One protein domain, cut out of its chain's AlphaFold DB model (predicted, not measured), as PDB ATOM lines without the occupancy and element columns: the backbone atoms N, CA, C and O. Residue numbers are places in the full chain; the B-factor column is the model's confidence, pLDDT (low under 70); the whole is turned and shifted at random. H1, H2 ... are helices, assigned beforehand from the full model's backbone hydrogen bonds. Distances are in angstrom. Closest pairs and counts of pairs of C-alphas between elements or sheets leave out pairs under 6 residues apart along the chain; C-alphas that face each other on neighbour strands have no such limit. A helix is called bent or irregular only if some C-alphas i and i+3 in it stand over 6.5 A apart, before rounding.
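What this domain is: This is residues 24 to 112 of the 121 residues of an uncharacterized protein of Metschnikowia bicuspidata (UniProt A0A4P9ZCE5). A flat Y: short H2 folds back along residues 72 to 82 of long H3 as a hairpin stem, and H1 and the rest of H3 spread as arms, residues 24 to 45 and 94 to 112 standing free. The 89 printed residues, all helix by class, hold H1, H2, H3 in that order; the whole is extended, radius of gyration of the C-alphas 20.5 A, spans 60 by 45 by 15 A.

Where its parts are: H3, residues 72 to 112, 59.7 A long, ends at C-alpha 112, (-69.542, 43.920, 17.306). H1, residues 24 to 55, 46.3 A, begins at C-alpha 24, (-34.203, 70.691, 27.689). H2, residues 57 to 67, 18.0 A, is irregular: C-alphas 61 and 64 are 7.2 A apart.

How they stand to each other: H3 and H2, a helical hairpin, touch, closest C-alphas Ala 72 and Ala 66, 5.4 A; shallow tilt of 14 degrees, opposite ways. H1, with residues 50 to 54 alone, touches residues 85 to 90 of H3, closest C-alphas Ser 53 and Asp 86, 4.9 A; steep tilt of 63 degrees. Every O i to N i+4 pair is within hydrogen-bond range in H1 and H3; in H2 3 of 7, and 6 of 8 O i to N i+3.

The domain as a whole: C-alphas 70 and 112, the farthest apart, span 64.8 A. The printed part has no cut; both links are tight. Residues 24 to 27 have pLDDT under 70.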
ATOM      1  N   LYS A  24     -32.882  71.197  27.291       58.84
ATOM      2  CA  LYS A  24     -34.203  70.691  27.689       58.84
ATOM      3  C   LYS A  24     -34.530  69.336  27.055       58.84
ATOM      4  O   LYS A  24     -35.198  68.528  27.692       58.84
ATOM      5  N   ASP A  25     -34.047  69.091  25.841       62.34
ATOM      6  CA  ASP A  25     -34.157  67.800  25.163       62.34
ATOM      7  C   ASP A  25     -33.184  66.784  25.779       62.34
ATOM      8  O   ASP A  25     -33.618  65.688  26.125       62.34
ATOM      9  N   ASP A  26     -31.931  67.162  26.071       67.25
ATOM     10  CA  ASP A  26     -30.962  66.280  26.749       67.25
ATOM     11  C   ASP A  26     -31.444  65.860  28.151       67.25
ATOM     12  O   ASP A  26     -31.309  64.700  28.551       67.25
ATOM     13  N   SER A  27     -32.057  66.779  28.907       68.81
ATOM     14  CA  SER A  27     -32.621  66.458  30.225       68.81
ATOM     15  C   SER A  27     -33.867  65.571  30.138       68.81
ATOM     16  O   SER A  27     -34.022  64.657  30.951       68.81
ATOM     17  N   LEU A  28     -34.725  65.769  29.132       74.38
ATOM     18  CA  LEU A  28     -35.912  64.941  28.916       74.38
ATOM     19  C   LEU A  28     -35.551  63.538  28.409       74.38
ATOM     20  O   LEU A  28     -36.150  62.560  28.860       74.38
ATOM     21  N   GLU A  29     -34.546  63.412  27.541       74.62
ATOM     22  CA  GLU A  29     -33.987  62.123  27.122       74.62
ATOM     23  C   GLU A  29     -33.333  61.384  28.295       74.62
ATOM     24  O   GLU A  29     -33.536  60.176  28.463       74.62
ATOM     25  N   GLN A  30     -32.606  62.101  29.159       78.88
ATOM     26  CA  GLN A  30     -32.002  61.519  30.355       78.88
ATOM     27  C   GLN A  30     -33.061  61.032  31.355       78.88
ATOM     28  O   GLN A  30     -32.928  59.938  31.915       78.88
ATOM     29  N   ASP A  31     -34.127  61.802  31.568       80.62
ATOM     30  CA  ASP A  31     -35.231  61.394  32.433       80.62
ATOM     31  C   ASP A  31     -36.023  60.230  31.827       80.62
ATOM     32  O   ASP A  31     -36.339  59.270  32.533       80.62
ATOM     33  N   LEU A  32     -36.256  60.228  30.512       83.69
ATOM     34  CA  LEU A  32     -36.889  59.110  29.815       83.69
ATOM     35  C   LEU A  32     -36.058  57.824  29.935       83.69
ATOM     36  O   LEU A  32     -36.608  56.755  30.215       83.69
ATOM     37  N   ALA A  33     -34.734  57.926  29.804       86.19
ATOM     38  CA  ALA A  33     -33.827  56.805  30.020       86.19
ATOM     39  C   ALA A  33     -33.902  56.289  31.466       86.19
ATOM     40  O   ALA A  33     -33.950  55.073  31.679       86.19
ATOM     41  N   ARG A  34     -33.975  57.178  32.468       89.81
ATOM     42  CA  ARG A  34     -34.156  56.789  33.880       89.81
ATOM     43  C   ARG A  34     -35.477  56.062  34.102       89.81
ATOM     44  O   ARG A  34     -35.473  54.997  34.714       89.81
ATOM     45  N   TYR A  35     -36.585  56.580  33.573       90.50
ATOM     46  CA  TYR A  35     -37.882  55.906  33.664       90.50
ATOM     47  C   TYR A  35     -37.861  54.542  32.972       90.50
ATOM     48  O   TYR A  35     -38.374  53.577  33.535       90.50
ATOM     49  N   GLY A  36     -37.207  54.427  31.814       89.19
ATOM     50  CA  GLY A  36     -37.003  53.147  31.135       89.19
ATOM     51  C   GLY A  36     -36.282  52.125  32.017       89.19
ATOM     52  O   GLY A  36     -36.752  50.998  32.164       89.19
ATOM     53  N   HIS A  37     -35.195  52.528  32.681       92.12
ATOM     54  CA  HIS A  37     -34.467  51.655  33.610       92.12
ATOM     55  C   HIS A  37     -35.285  51.308  34.858       92.12
ATOM     56  O   HIS A  37     -35.242  50.165  35.307       92.12
ATOM     57  N   LEU A  38     -36.060  52.253  35.399       92.19
ATOM     58  CA  LEU A  38     -36.947  51.997  36.537       92.19
ATOM     59  C   LEU A  38     -38.047  50.995  36.181       92.19
ATOM     60  O   LEU A  38     -38.300  50.070  36.950       92.19
ATOM     61  N   ILE A  39     -38.661  51.135  35.005       92.12
ATOM     62  CA  ILE A  39     -39.655  50.184  34.498       92.12
ATOM     63  C   ILE A  39     -39.010  48.810  34.308       92.12
ATOM     64  O   ILE A  39     -39.590  47.802  34.710       92.12
ATOM     65  N   LEU A  40     -37.801  48.749  33.748       93.62
ATOM     66  CA  LEU A  40     -37.080  47.491  33.565       93.62
ATOM     67  C   LEU A  40     -36.766  46.818  34.913       93.62
ATOM     68  O   LEU A  40     -37.019  45.631  35.091       93.62
ATOM     69  N   ALA A  41     -36.266  47.580  35.885       92.38
ATOM     70  CA  ALA A  41     -35.975  47.076  37.222       92.38
ATOM     71  C   ALA A  41     -37.249  46.586  37.925       92.38
ATOM     72  O   ALA A  41     -37.260  45.502  38.507       92.38
ATOM     73  N   PHE A  42     -38.338  47.350  37.828       92.31
ATOM     74  CA  PHE A  42     -39.615  46.994  38.435       92.31
ATOM     75  C   PHE A  42     -40.229  45.747  37.792       92.31
ATOM     76  O   PHE A  42     -40.695  44.861  38.499       92.31
ATOM     77  N   THR A  43     -40.191  45.641  36.464       89.56
ATOM     78  CA  THR A  43     -40.697  44.461  35.743       89.56
ATOM     79  C   THR A  43     -39.897  43.204  36.076       89.56
ATOM     80  O   THR A  43     -40.501  42.163  36.329       89.56
ATOM     81  N   TRP A  44     -38.568  43.297  36.174       92.88
ATOM     82  CA  TRP A  44     -37.727  42.186  36.632       92.88
ATOM     83  C   TRP A  44     -38.012  41.784  38.077       92.88
ATOM     84  O   TRP A  44     -38.142  40.596  38.372       92.88
ATOM     85  N   LEU A  45     -38.137  42.757  38.977       90.00
ATOM     86  CA  LEU A  45     -38.453  42.504  40.380       90.00
ATOM     87  C   LEU A  45     -39.824  41.830  40.520       90.00
ATOM     88  O   LEU A  45     -39.955  40.834  41.227       90.00
ATOM     89  N   LEU A  46     -40.825  42.323  39.793       89.06
ATOM     90  CA  LEU A  46     -42.168  41.752  39.773       89.06
ATOM     91  C   LEU A  46     -42.146  40.321  39.220       89.06
ATOM     92  O   LEU A  46     -42.760  39.433  39.811       89.06
ATOM     93  N   PHE A  47     -41.391  40.069  38.148       88.06
ATOM     94  CA  PHE A  47     -41.192  38.723  37.609       88.06
ATOM     95  C   PHE A  47     -40.583  37.772  38.648       88.06
ATOM     96  O   PHE A  47     -41.134  36.697  38.882       88.06
ATOM     97  N   LEU A  48     -39.502  38.178  39.322       88.81
ATOM     98  CA  LEU A  48     -38.843  37.358  40.343       88.81
ATOM     99  C   LEU A  48     -39.762  37.040  41.525       88.81
ATOM    100  O   LEU A  48     -39.830  35.883  41.936       88.81
ATOM    101  N   ILE A  49     -40.489  38.034  42.048       87.19
ATOM    102  CA  ILE A  49     -41.453  37.825  43.140       87.19
ATOM    103  C   ILE A  49     -42.546  36.854  42.697       87.19
ATOM    104  O   ILE A  49     -42.861  35.913  43.414       87.19
ATOM    105  N   THR A  50     -43.079  37.041  41.490       86.94
ATOM    106  CA  THR A  50     -44.153  36.194  40.958       86.94
ATOM    107  C   THR A  50     -43.708  34.747  40.808       86.94
ATOM    108  O   THR A  50     -44.409  33.842  41.250       86.94
ATOM    109  N   VAL A  51     -42.539  34.516  40.208       88.06
ATOM    110  CA  VAL A  51     -41.969  33.170  40.058       88.06
ATOM    111  C   VAL A  51     -41.740  32.545  41.433       88.06
ATOM    112  O   VAL A  51     -42.153  31.412  41.658       88.06
ATOM    113  N   ASN A  52     -41.152  33.286  42.374       89.00
ATOM    114  CA  ASN A  52     -40.913  32.788  43.725       89.00
ATOM    115  C   ASN A  52     -42.223  32.369  44.418       89.00
ATOM    116  O   ASN A  52     -42.318  31.238  44.894       89.00
ATOM    117  N   SER A  53     -43.252  33.220  44.376       87.00
ATOM    118  CA  SER A  53     -44.557  32.932  44.982       87.00
ATOM    119  C   SER A  53     -45.314  31.793  44.291       87.00
ATOM    120  O   SER A  53     -45.944  30.983  44.963       87.00
ATOM    121  N   LEU A  54     -45.231  31.668  42.960       85.44
ATOM    122  CA  LEU A  54     -45.878  30.568  42.229       85.44
ATOM    123  C   LEU A  54     -45.253  29.206  42.545       85.44
ATOM    124  O   LEU A  54     -45.968  28.208  42.630       85.44
ATOM    125  N   PHE A  55     -43.931  29.155  42.714       87.19
ATOM    126  CA  PHE A  55     -43.210  27.921  43.036       87.19
ATOM    127  C   PHE A  55     -43.011  27.703  44.541       87.19
ATOM    128  O   PHE A  55     -42.402  26.704  44.929       87.19
ATOM    129  N   GLN A  56     -43.517  28.611  45.384       84.06
ATOM    130  CA  GLN A  56     -43.335  28.597  46.838       84.06
ATOM    131  C   GLN A  56     -41.858  28.413  47.231       84.06
ATOM    132  O   GLN A  56     -41.531  27.635  48.134       84.06
ATOM    133  N   CYS A  57     -40.933  29.093  46.538       84.94
ATOM    134  CA  CYS A  57     -39.494  28.883  46.743       84.94
ATOM    135  C   CYS A  57     -39.057  29.223  48.176       84.94
ATOM    136  O   CYS A  57     -38.133  28.596  48.696       84.94
ATOM    137  N   TRP A  58     -39.754  30.145  48.847       82.50
ATOM    138  CA  TRP A  58     -39.543  30.452  50.264       82.50
ATOM    139  C   TRP A  58     -39.647  29.231  51.174       82.50
ATOM    140  O   TRP A  58     -38.863  29.110  52.113       82.50
ATOM    141  N   ARG A  59     -40.547  28.288  50.874       81.75
ATOM    142  CA  ARG A  59     -40.747  27.096  51.705       81.75
ATOM    143  C   ARG A  59     -39.476  26.249  51.781       81.75
ATOM    144  O   ARG A  59     -39.069  25.859  52.866       81.75
ATOM    145  N   TRP A  60     -38.791  26.094  50.650       83.44
ATOM    146  CA  TRP A  60     -37.522  25.367  50.544       83.44
ATOM    147  C   TRP A  60     -36.359  26.075  51.247       83.44
ATOM    148  O   TRP A  60     -35.478  25.424  51.802       83.44
ATOM    149  N   ILE A  61     -36.341  27.410  51.219       84.12
ATOM    150  CA  ILE A  61     -35.284  28.215  51.849       84.12
ATOM    151  C   ILE A  61     -35.389  28.155  53.377       84.12
ATOM    152  O   ILE A  61     -34.371  28.160  54.070       84.12
ATOM    153  N   ILE A  62     -36.615  28.112  53.900       84.19
ATOM    154  CA  ILE A  62     -36.895  28.206  55.336       84.19
ATOM    155  C   ILE A  62     -36.874  26.820  56.007       84.19
ATOM    156  O   ILE A  62     -36.554  26.722  57.189       84.19
ATOM    157  N   GLU A  63     -37.091  25.740  55.254       83.06
ATOM    158  CA  GLU A  63     -37.076  24.344  55.720       83.06
ATOM    159  C   GLU A  63     -35.907  23.928  56.649       83.06
ATOM    160  O   GLU A  63     -36.159  23.275  57.669       83.06
ATOM    161  N   PRO A  64     -34.632  24.310  56.415       81.81
ATOM    162  CA  PRO A  64     -33.548  23.971  57.341       81.81
ATOM    163  C   PRO A  64     -33.730  24.560  58.752       81.81
ATOM    164  O   PRO A  64     -33.249  23.966  59.717       81.81
ATOM    165  N   LEU A  65     -34.467  25.665  58.919       77.94
ATOM    166  CA  LEU A  65     -34.748  26.248  60.240       77.94
ATOM    167  C   LEU A  65     -35.734  25.405  61.063       77.94
ATOM    168  O   LEU A  65     -35.803  25.576  62.280       77.94
ATOM    169  N   ALA A  66     -36.470  24.484  60.434       78.19
ATOM    170  CA  ALA A  66     -37.370  23.567  61.132       78.19
ATOM    171  C   ALA A  66     -36.627  22.484  61.933       78.19
ATOM    172  O   ALA A  66     -37.213  21.849  62.806       78.19
ATOM    173  N   HIS A  67     -35.343  22.256  61.641       79.81
ATOM    174  CA  HIS A  67     -34.582  21.131  62.189       79.81
ATOM    175  C   HIS A  67     -34.005  21.411  63.585       79.81
ATOM    176  O   HIS A  67     -33.624  20.479  64.293       79.81
ATOM    177  N   THR A  68     -33.970  22.678  64.003       82.94
ATOM    178  CA  THR A  68     -33.448  23.096  65.308       82.94
ATOM    179  C   THR A  68     -34.599  23.550  66.202       82.94
ATOM    180  O   THR A  68     -35.380  24.428  65.839       82.94
ATOM    181  N   SER A  69     -34.700  22.984  67.407       76.31
ATOM    182  CA  SER A  69     -35.794  23.279  68.345       76.31
ATOM    183  C   SER A  69     -35.829  24.738  68.817       76.31
ATOM    184  O   SER A  69     -36.903  25.252  69.108       76.31
ATOM    185  N   GLU A  70     -34.681  25.422  68.860       80.00
ATOM    186  CA  GLU A  70     -34.605  26.853  69.200       80.00
ATOM    187  C   GLU A  70     -35.182  27.765  68.106       80.00
ATOM    188  O   GLU A  70     -35.714  28.829  68.411       80.00
ATOM    189  N   THR A  71     -35.129  27.353  66.834       82.56
ATOM    190  CA  THR A  71     -35.599  28.163  65.696       82.56
ATOM    191  C   THR A  71     -36.997  27.783  65.216       82.56
ATOM    192  O   THR A  71     -37.517  28.419  64.301       82.56
ATOM    193  N   ALA A  72     -37.652  26.806  65.849       80.62
ATOM    194  CA  ALA A  72     -38.976  26.325  65.450       80.62
ATOM    195  C   ALA A  72     -40.064  27.418  65.509       80.62
ATOM    196  O   ALA A  72     -40.904  27.508  64.614       80.62
ATOM    197  N   ALA A  73     -40.027  28.290  66.524       84.25
ATOM    198  CA  ALA A  73     -40.966  29.411  66.638       84.25
ATOM    199  C   ALA A  73     -40.752  30.460  65.531       84.25
ATOM    200  O   ALA A  73     -41.713  30.972  64.961       84.25
ATOM    201  N   LEU A  74     -39.487  30.735  65.192       84.81
ATOM    202  CA  LEU A  74     -39.130  31.632  64.096       84.81
ATOM    203  C   LEU A  74     -39.578  31.048  62.751       84.81
ATOM    204  O   LEU A  74     -40.166  31.766  61.951       84.81
ATOM    205  N   HIS A  75     -39.354  29.750  62.530       87.88
ATOM    206  CA  HIS A  75     -39.796  29.032  61.335       87.88
ATOM    207  C   HIS A  75     -41.312  29.144  61.129       87.88
ATOM    208  O   HIS A  75     -41.754  29.463  60.029       87.88
ATOM    209  N   ALA A  76     -42.109  28.920  62.180       84.88
ATOM    210  CA  ALA A  76     -43.566  29.014  62.100       84.88
ATOM    211  C   ALA A  76     -44.031  30.421  61.690       84.88
ATOM    212  O   ALA A  76     -44.810  30.558  60.750       84.88
ATOM    213  N   TRP A  77     -43.487  31.461  62.332       88.69
ATOM    214  CA  TRP A  77     -43.809  32.851  62.002       88.69
ATOM    215  C   TRP A  77     -43.404  33.227  60.567       88.69
ATOM    216  O   TRP A  77     -44.158  33.885  59.846       88.69
ATOM    217  N   LEU A  78     -42.220  32.786  60.130       87.75
ATOM    218  CA  LEU A  78     -41.710  33.060  58.787       87.75
ATOM    219  C   LEU A  78     -42.550  32.351  57.719       87.75
ATOM    220  O   LEU A  78     -42.868  32.950  56.697       87.75
ATOM    221  N   CYS A  79     -42.951  31.106  57.982       87.94
ATOM    222  CA  CYS A  79     -43.801  30.328  57.087       87.94
ATOM    223  C   CYS A  79     -45.175  30.988  56.914       87.94
ATOM    224  O   CYS A  79     -45.601  31.201  55.783       87.94
ATOM    225  N   GLU A  80     -45.824  31.388  58.012       89.69
ATOM    226  CA  GLU A  80     -47.126  32.070  57.978       89.69
ATOM    227  C   GLU A  80     -47.052  33.410  57.228       89.69
ATOM    228  O   GLU A  80     -47.928  33.749  56.426       89.69
ATOM    229  N   THR A  81     -45.968  34.161  57.440       88.50
ATOM    230  CA  THR A  81     -45.747  35.444  56.763       88.50
ATOM    231  C   THR A  81     -45.515  35.250  55.263       88.50
ATOM    232  O   THR A  81     -46.137  35.938  54.453       88.50
ATOM    233  N   CYS A  82     -44.652  34.307  54.871       88.19
ATOM    234  CA  CYS A  82     -44.386  34.002  53.464       88.19
ATOM    235  C   CYS A  82     -45.637  33.486  52.747       88.19
ATOM    236  O   CYS A  82     -45.936  33.951  51.651       88.19
ATOM    237  N   GLU A  83     -46.408  32.604  53.381       89.00
ATOM    238  CA  GLU A  83     -47.654  32.084  52.811       89.00
ATOM    239  C   GLU A  83     -48.701  33.194  52.621       89.00
ATOM    240  O   GLU A  83     -49.355  33.270  51.578       89.00
ATOM    241  N   SER A  84     -48.800  34.120  53.579       90.12
ATOM    242  CA  SER A  84     -49.670  35.297  53.465       90.12
ATOM    243  C   SER A  84     -49.263  36.211  52.301       90.12
ATOM    244  O   SER A  84     -50.123  36.715  51.573       90.12
ATOM    245  N   ILE A  85     -47.956  36.419  52.105       89.12
ATOM    246  CA  ILE A  85     -47.422  37.204  50.983       89.12
ATOM    247  C   ILE A  85     -47.724  36.505  49.656       89.12
ATOM    248  O   ILE A  85     -48.231  37.148  48.737       89.12
ATOM    249  N   ASP A  86     -47.471  35.200  49.561       89.81
ATOM    250  CA  ASP A  86     -47.718  34.426  48.345       89.81
ATOM    251  C   ASP A  86     -49.203  34.461  47.959       89.81
ATOM    252  O   ASP A  86     -49.540  34.703  46.795       89.81
ATOM    253  N   TYR A  87     -50.106  34.332  48.936       89.75
ATOM    254  CA  TYR A  87     -51.544  34.478  48.716       89.75
ATOM    255  C   TYR A  87     -51.918  35.867  48.169       89.75
ATOM    256  O   TYR A  87     -52.691  35.985  47.210       89.75
ATOM    257  N   LEU A  88     -51.352  36.938  48.733       90.62
ATOM    258  CA  LEU A  88     -51.577  38.304  48.251       90.62
ATOM    259  C   LEU A  88     -51.062  38.505  46.822       90.62
ATOM    260  O   LEU A  88     -51.770  39.072  45.989       90.62
ATOM    261  N   VAL A  89     -49.864  38.009  46.512       89.94
ATOM    262  CA  VAL A  89     -49.267  38.123  45.172       89.94
ATOM    263  C   VAL A  89     -50.118  37.383  44.139       89.94
ATOM    264  O   VAL A  89     -50.474  37.958  43.107       89.94
ATOM    265  N   VAL A  90     -50.495  36.133  44.416       89.38
ATOM    266  CA  VAL A  90     -51.301  35.323  43.489       89.38
ATOM    267  C   VAL A  90     -52.700  35.917  43.304       89.38
ATOM    268  O   VAL A  90     -53.189  36.010  42.177       89.38
ATOM    269  N   SER A  91     -53.342  36.377  44.382       90.94
ATOM    270  CA  SER A  91     -54.667  37.007  44.299       90.94
ATOM    271  C   SER A  91     -54.642  38.317  43.503       90.94
ATOM    272  O   SER A  91     -55.511  38.524  42.651       90.94
ATOM    273  N   ALA A  92     -53.621  39.159  43.686       90.19
ATOM    274  CA  ALA A  92     -53.432  40.370  42.890       90.19
ATOM    275  C   ALA A  92     -53.269  40.052  41.393       90.19
ATOM    276  O   ALA A  92     -53.875  40.718  40.547       90.19
ATOM    277  N   TRP A  93     -52.529  38.991  41.058       88.31
ATOM    278  CA  TRP A  93     -52.405  38.507  39.681       88.31
ATOM    279  C   TRP A  93     -53.734  38.036  39.089       88.31
ATOM    280  O   TRP A  93     -54.059  38.394  37.956       88.31
ATOM    281  N   CYS A  94     -54.533  37.284  39.846       88.25
ATOM    282  CA  CYS A  94     -55.860  36.855  39.404       88.25
ATOM    283  C   CYS A  94     -56.774  38.052  39.102       88.25
ATOM    284  O   CYS A  94     -57.451  38.066  38.071       88.25
ATOM    285  N   VAL A  95     -56.763  39.075  39.962       93.31
ATOM    286  CA  VAL A  95     -57.523  40.316  39.739       93.31
ATOM    287  C   VAL A  95     -57.031  41.036  38.485       93.31
ATOM    288  O   VAL A  95     -57.848  41.432  37.652       93.31
ATOM    289  N   TYR A  96     -55.713  41.165  38.307       90.19
ATOM    290  CA  TYR A  96     -55.125  41.757  37.104       90.19
ATOM    291  C   TYR A  96     -55.597  41.046  35.827       90.19
ATOM    292  O   TYR A  96     -56.076  41.694  34.893       90.19
ATOM    293  N   VAL A  97     -55.537  39.711  35.809       91.38
ATOM    294  CA  VAL A  97     -56.000  38.895  34.680       91.38
ATOM    295  C   VAL A  97     -57.498  39.098  34.436       91.38
ATOM    296  O   VAL A  97     -57.904  39.291  33.291       91.38
ATOM    297  N   ALA A  98     -58.324  39.122  35.484       92.38
ATOM    298  CA  ALA A  98     -59.765  39.346  35.357       92.38
ATOM    299  C   ALA A  98     -60.096  40.720  34.745       92.38
ATOM    300  O   ALA A  98     -60.928  40.808  33.840       92.38
ATOM    301  N   VAL A  99     -59.415  41.784  35.183       93.88
ATOM    302  CA  VAL A  99     -59.571  43.136  34.617       93.88
ATOM    303  C   VAL A  99     -59.143  43.170  33.150       93.88
ATOM    304  O   VAL A  99     -59.813  43.789  32.320       93.88
ATOM    305  N   TRP A 100     -58.060  42.475  32.806       92.06
ATOM    306  CA  TRP A 100     -57.592  42.387  31.427       92.06
ATOM    307  C   TRP A 100     -58.603  41.674  30.515       92.06
ATOM    308  O   TRP A 100     -58.955  42.192  29.452       92.06
ATOM    309  N   TRP A 101     -59.156  40.544  30.962       92.12
ATOM    310  CA  TRP A 101     -60.238  39.847  30.256       92.12
ATOM    311  C   TRP A 101     -61.485  40.713  30.101       92.12
ATOM    312  O   TRP A 101     -62.084  40.752  29.024       92.12
ATOM    313  N   TRP A 102     -61.857  41.448  31.149       94.62
ATOM    314  CA  TRP A 102     -62.975  42.382  31.098       94.62
ATOM    315  C   TRP A 102     -62.770  43.462  30.027       94.62
ATOM    316  O   TRP A 102     -63.677  43.739  29.238       94.62
ATOM    317  N   ALA A 103     -61.564  44.028  29.942       92.31
ATOM    318  CA  ALA A 103     -61.217  45.013  28.923       92.31
ATOM    319  C   ALA A 103     -61.302  44.431  27.498       92.31
ATOM    320  O   ALA A 103     -61.855  45.082  26.607       92.31
ATOM    321  N   LEU A 104     -60.826  43.198  27.283       91.62
ATOM    322  CA  LEU A 104     -60.932  42.514  25.989       91.62
ATOM    323  C   LEU A 104     -62.386  42.262  25.581       91.62
ATOM    324  O   LEU A 104     -62.762  42.556  24.445       91.62
ATOM    325  N   LEU A 105     -63.217  41.760  26.497       91.75
ATOM    326  CA  LEU A 105     -64.638  41.527  26.230       91.75
ATOM    327  C   LEU A 105     -65.374  42.832  25.917       91.75
ATOM    328  O   LEU A 105     -66.150  42.887  24.962       91.75
ATOM    329  N   SER A 106     -65.083  43.897  26.668       91.06
ATOM    330  CA  SER A 106     -65.622  45.234  26.409       91.06
ATOM    331  C   SER A 106     -65.234  45.737  25.012       91.06
ATOM    332  O   SER A 106     -66.090  46.186  24.243       91.06
ATOM    333  N   TRP A 107     -63.964  45.577  24.627       90.50
ATOM    334  CA  TRP A 107     -63.471  45.954  23.302       90.50
ATOM    335  C   TRP A 107     -64.149  45.174  22.167       90.50
ATOM    336  O   TRP A 107     -64.594  45.768  21.178       90.50
ATOM    337  N   VAL A 108     -64.257  43.850  22.307       89.62
ATOM    338  CA  VAL A 108     -64.922  42.981  21.321       89.62
ATOM    339  C   VAL A 108     -66.404  43.335  21.205       89.62
ATOM    340  O   VAL A 108     -66.905  43.484  20.089       89.62
ATOM    341  N   GLY A 109     -67.090  43.555  22.330       87.94
ATOM    342  CA  GLY A 109     -68.483  44.002  22.346       87.94
ATOM    343  C   GLY A 109     -68.673  45.307  21.573       87.94
ATOM    344  O   GLY A 109     -69.526  45.395  20.688       87.94
ATOM    345  N   LEU A 110     -67.816  46.301  21.817       87.38
ATOM    346  CA  LEU A 110     -67.879  47.597  21.136       87.38
ATOM    347  C   LEU A 110     -67.642  47.475  19.620       87.38
ATOM    348  O   LEU A 110     -68.289  48.160  18.822       87.38
ATOM    349  N   LYS A 111     -66.751  46.568  19.200       82.62
ATOM    350  CA  LYS A 111     -66.507  46.258  17.782       82.62
ATOM    351  C   LYS A 111     -67.697  45.557  17.120       82.62
ATOM    352  O   LYS A 111     -68.045  45.944  16.002       82.62
ATOM    353  N   LEU A 112     -68.338  44.604  17.798       80.62
ATOM    354  CA  LEU A 112     -69.542  43.920  17.306       80.62
ATOM    355  C   LEU A 112     -70.703  44.903  17.093       80.62
ATOM    356  O   LEU A 112     -71.317  44.910  16.026       80.62
TER     357      LEU A 112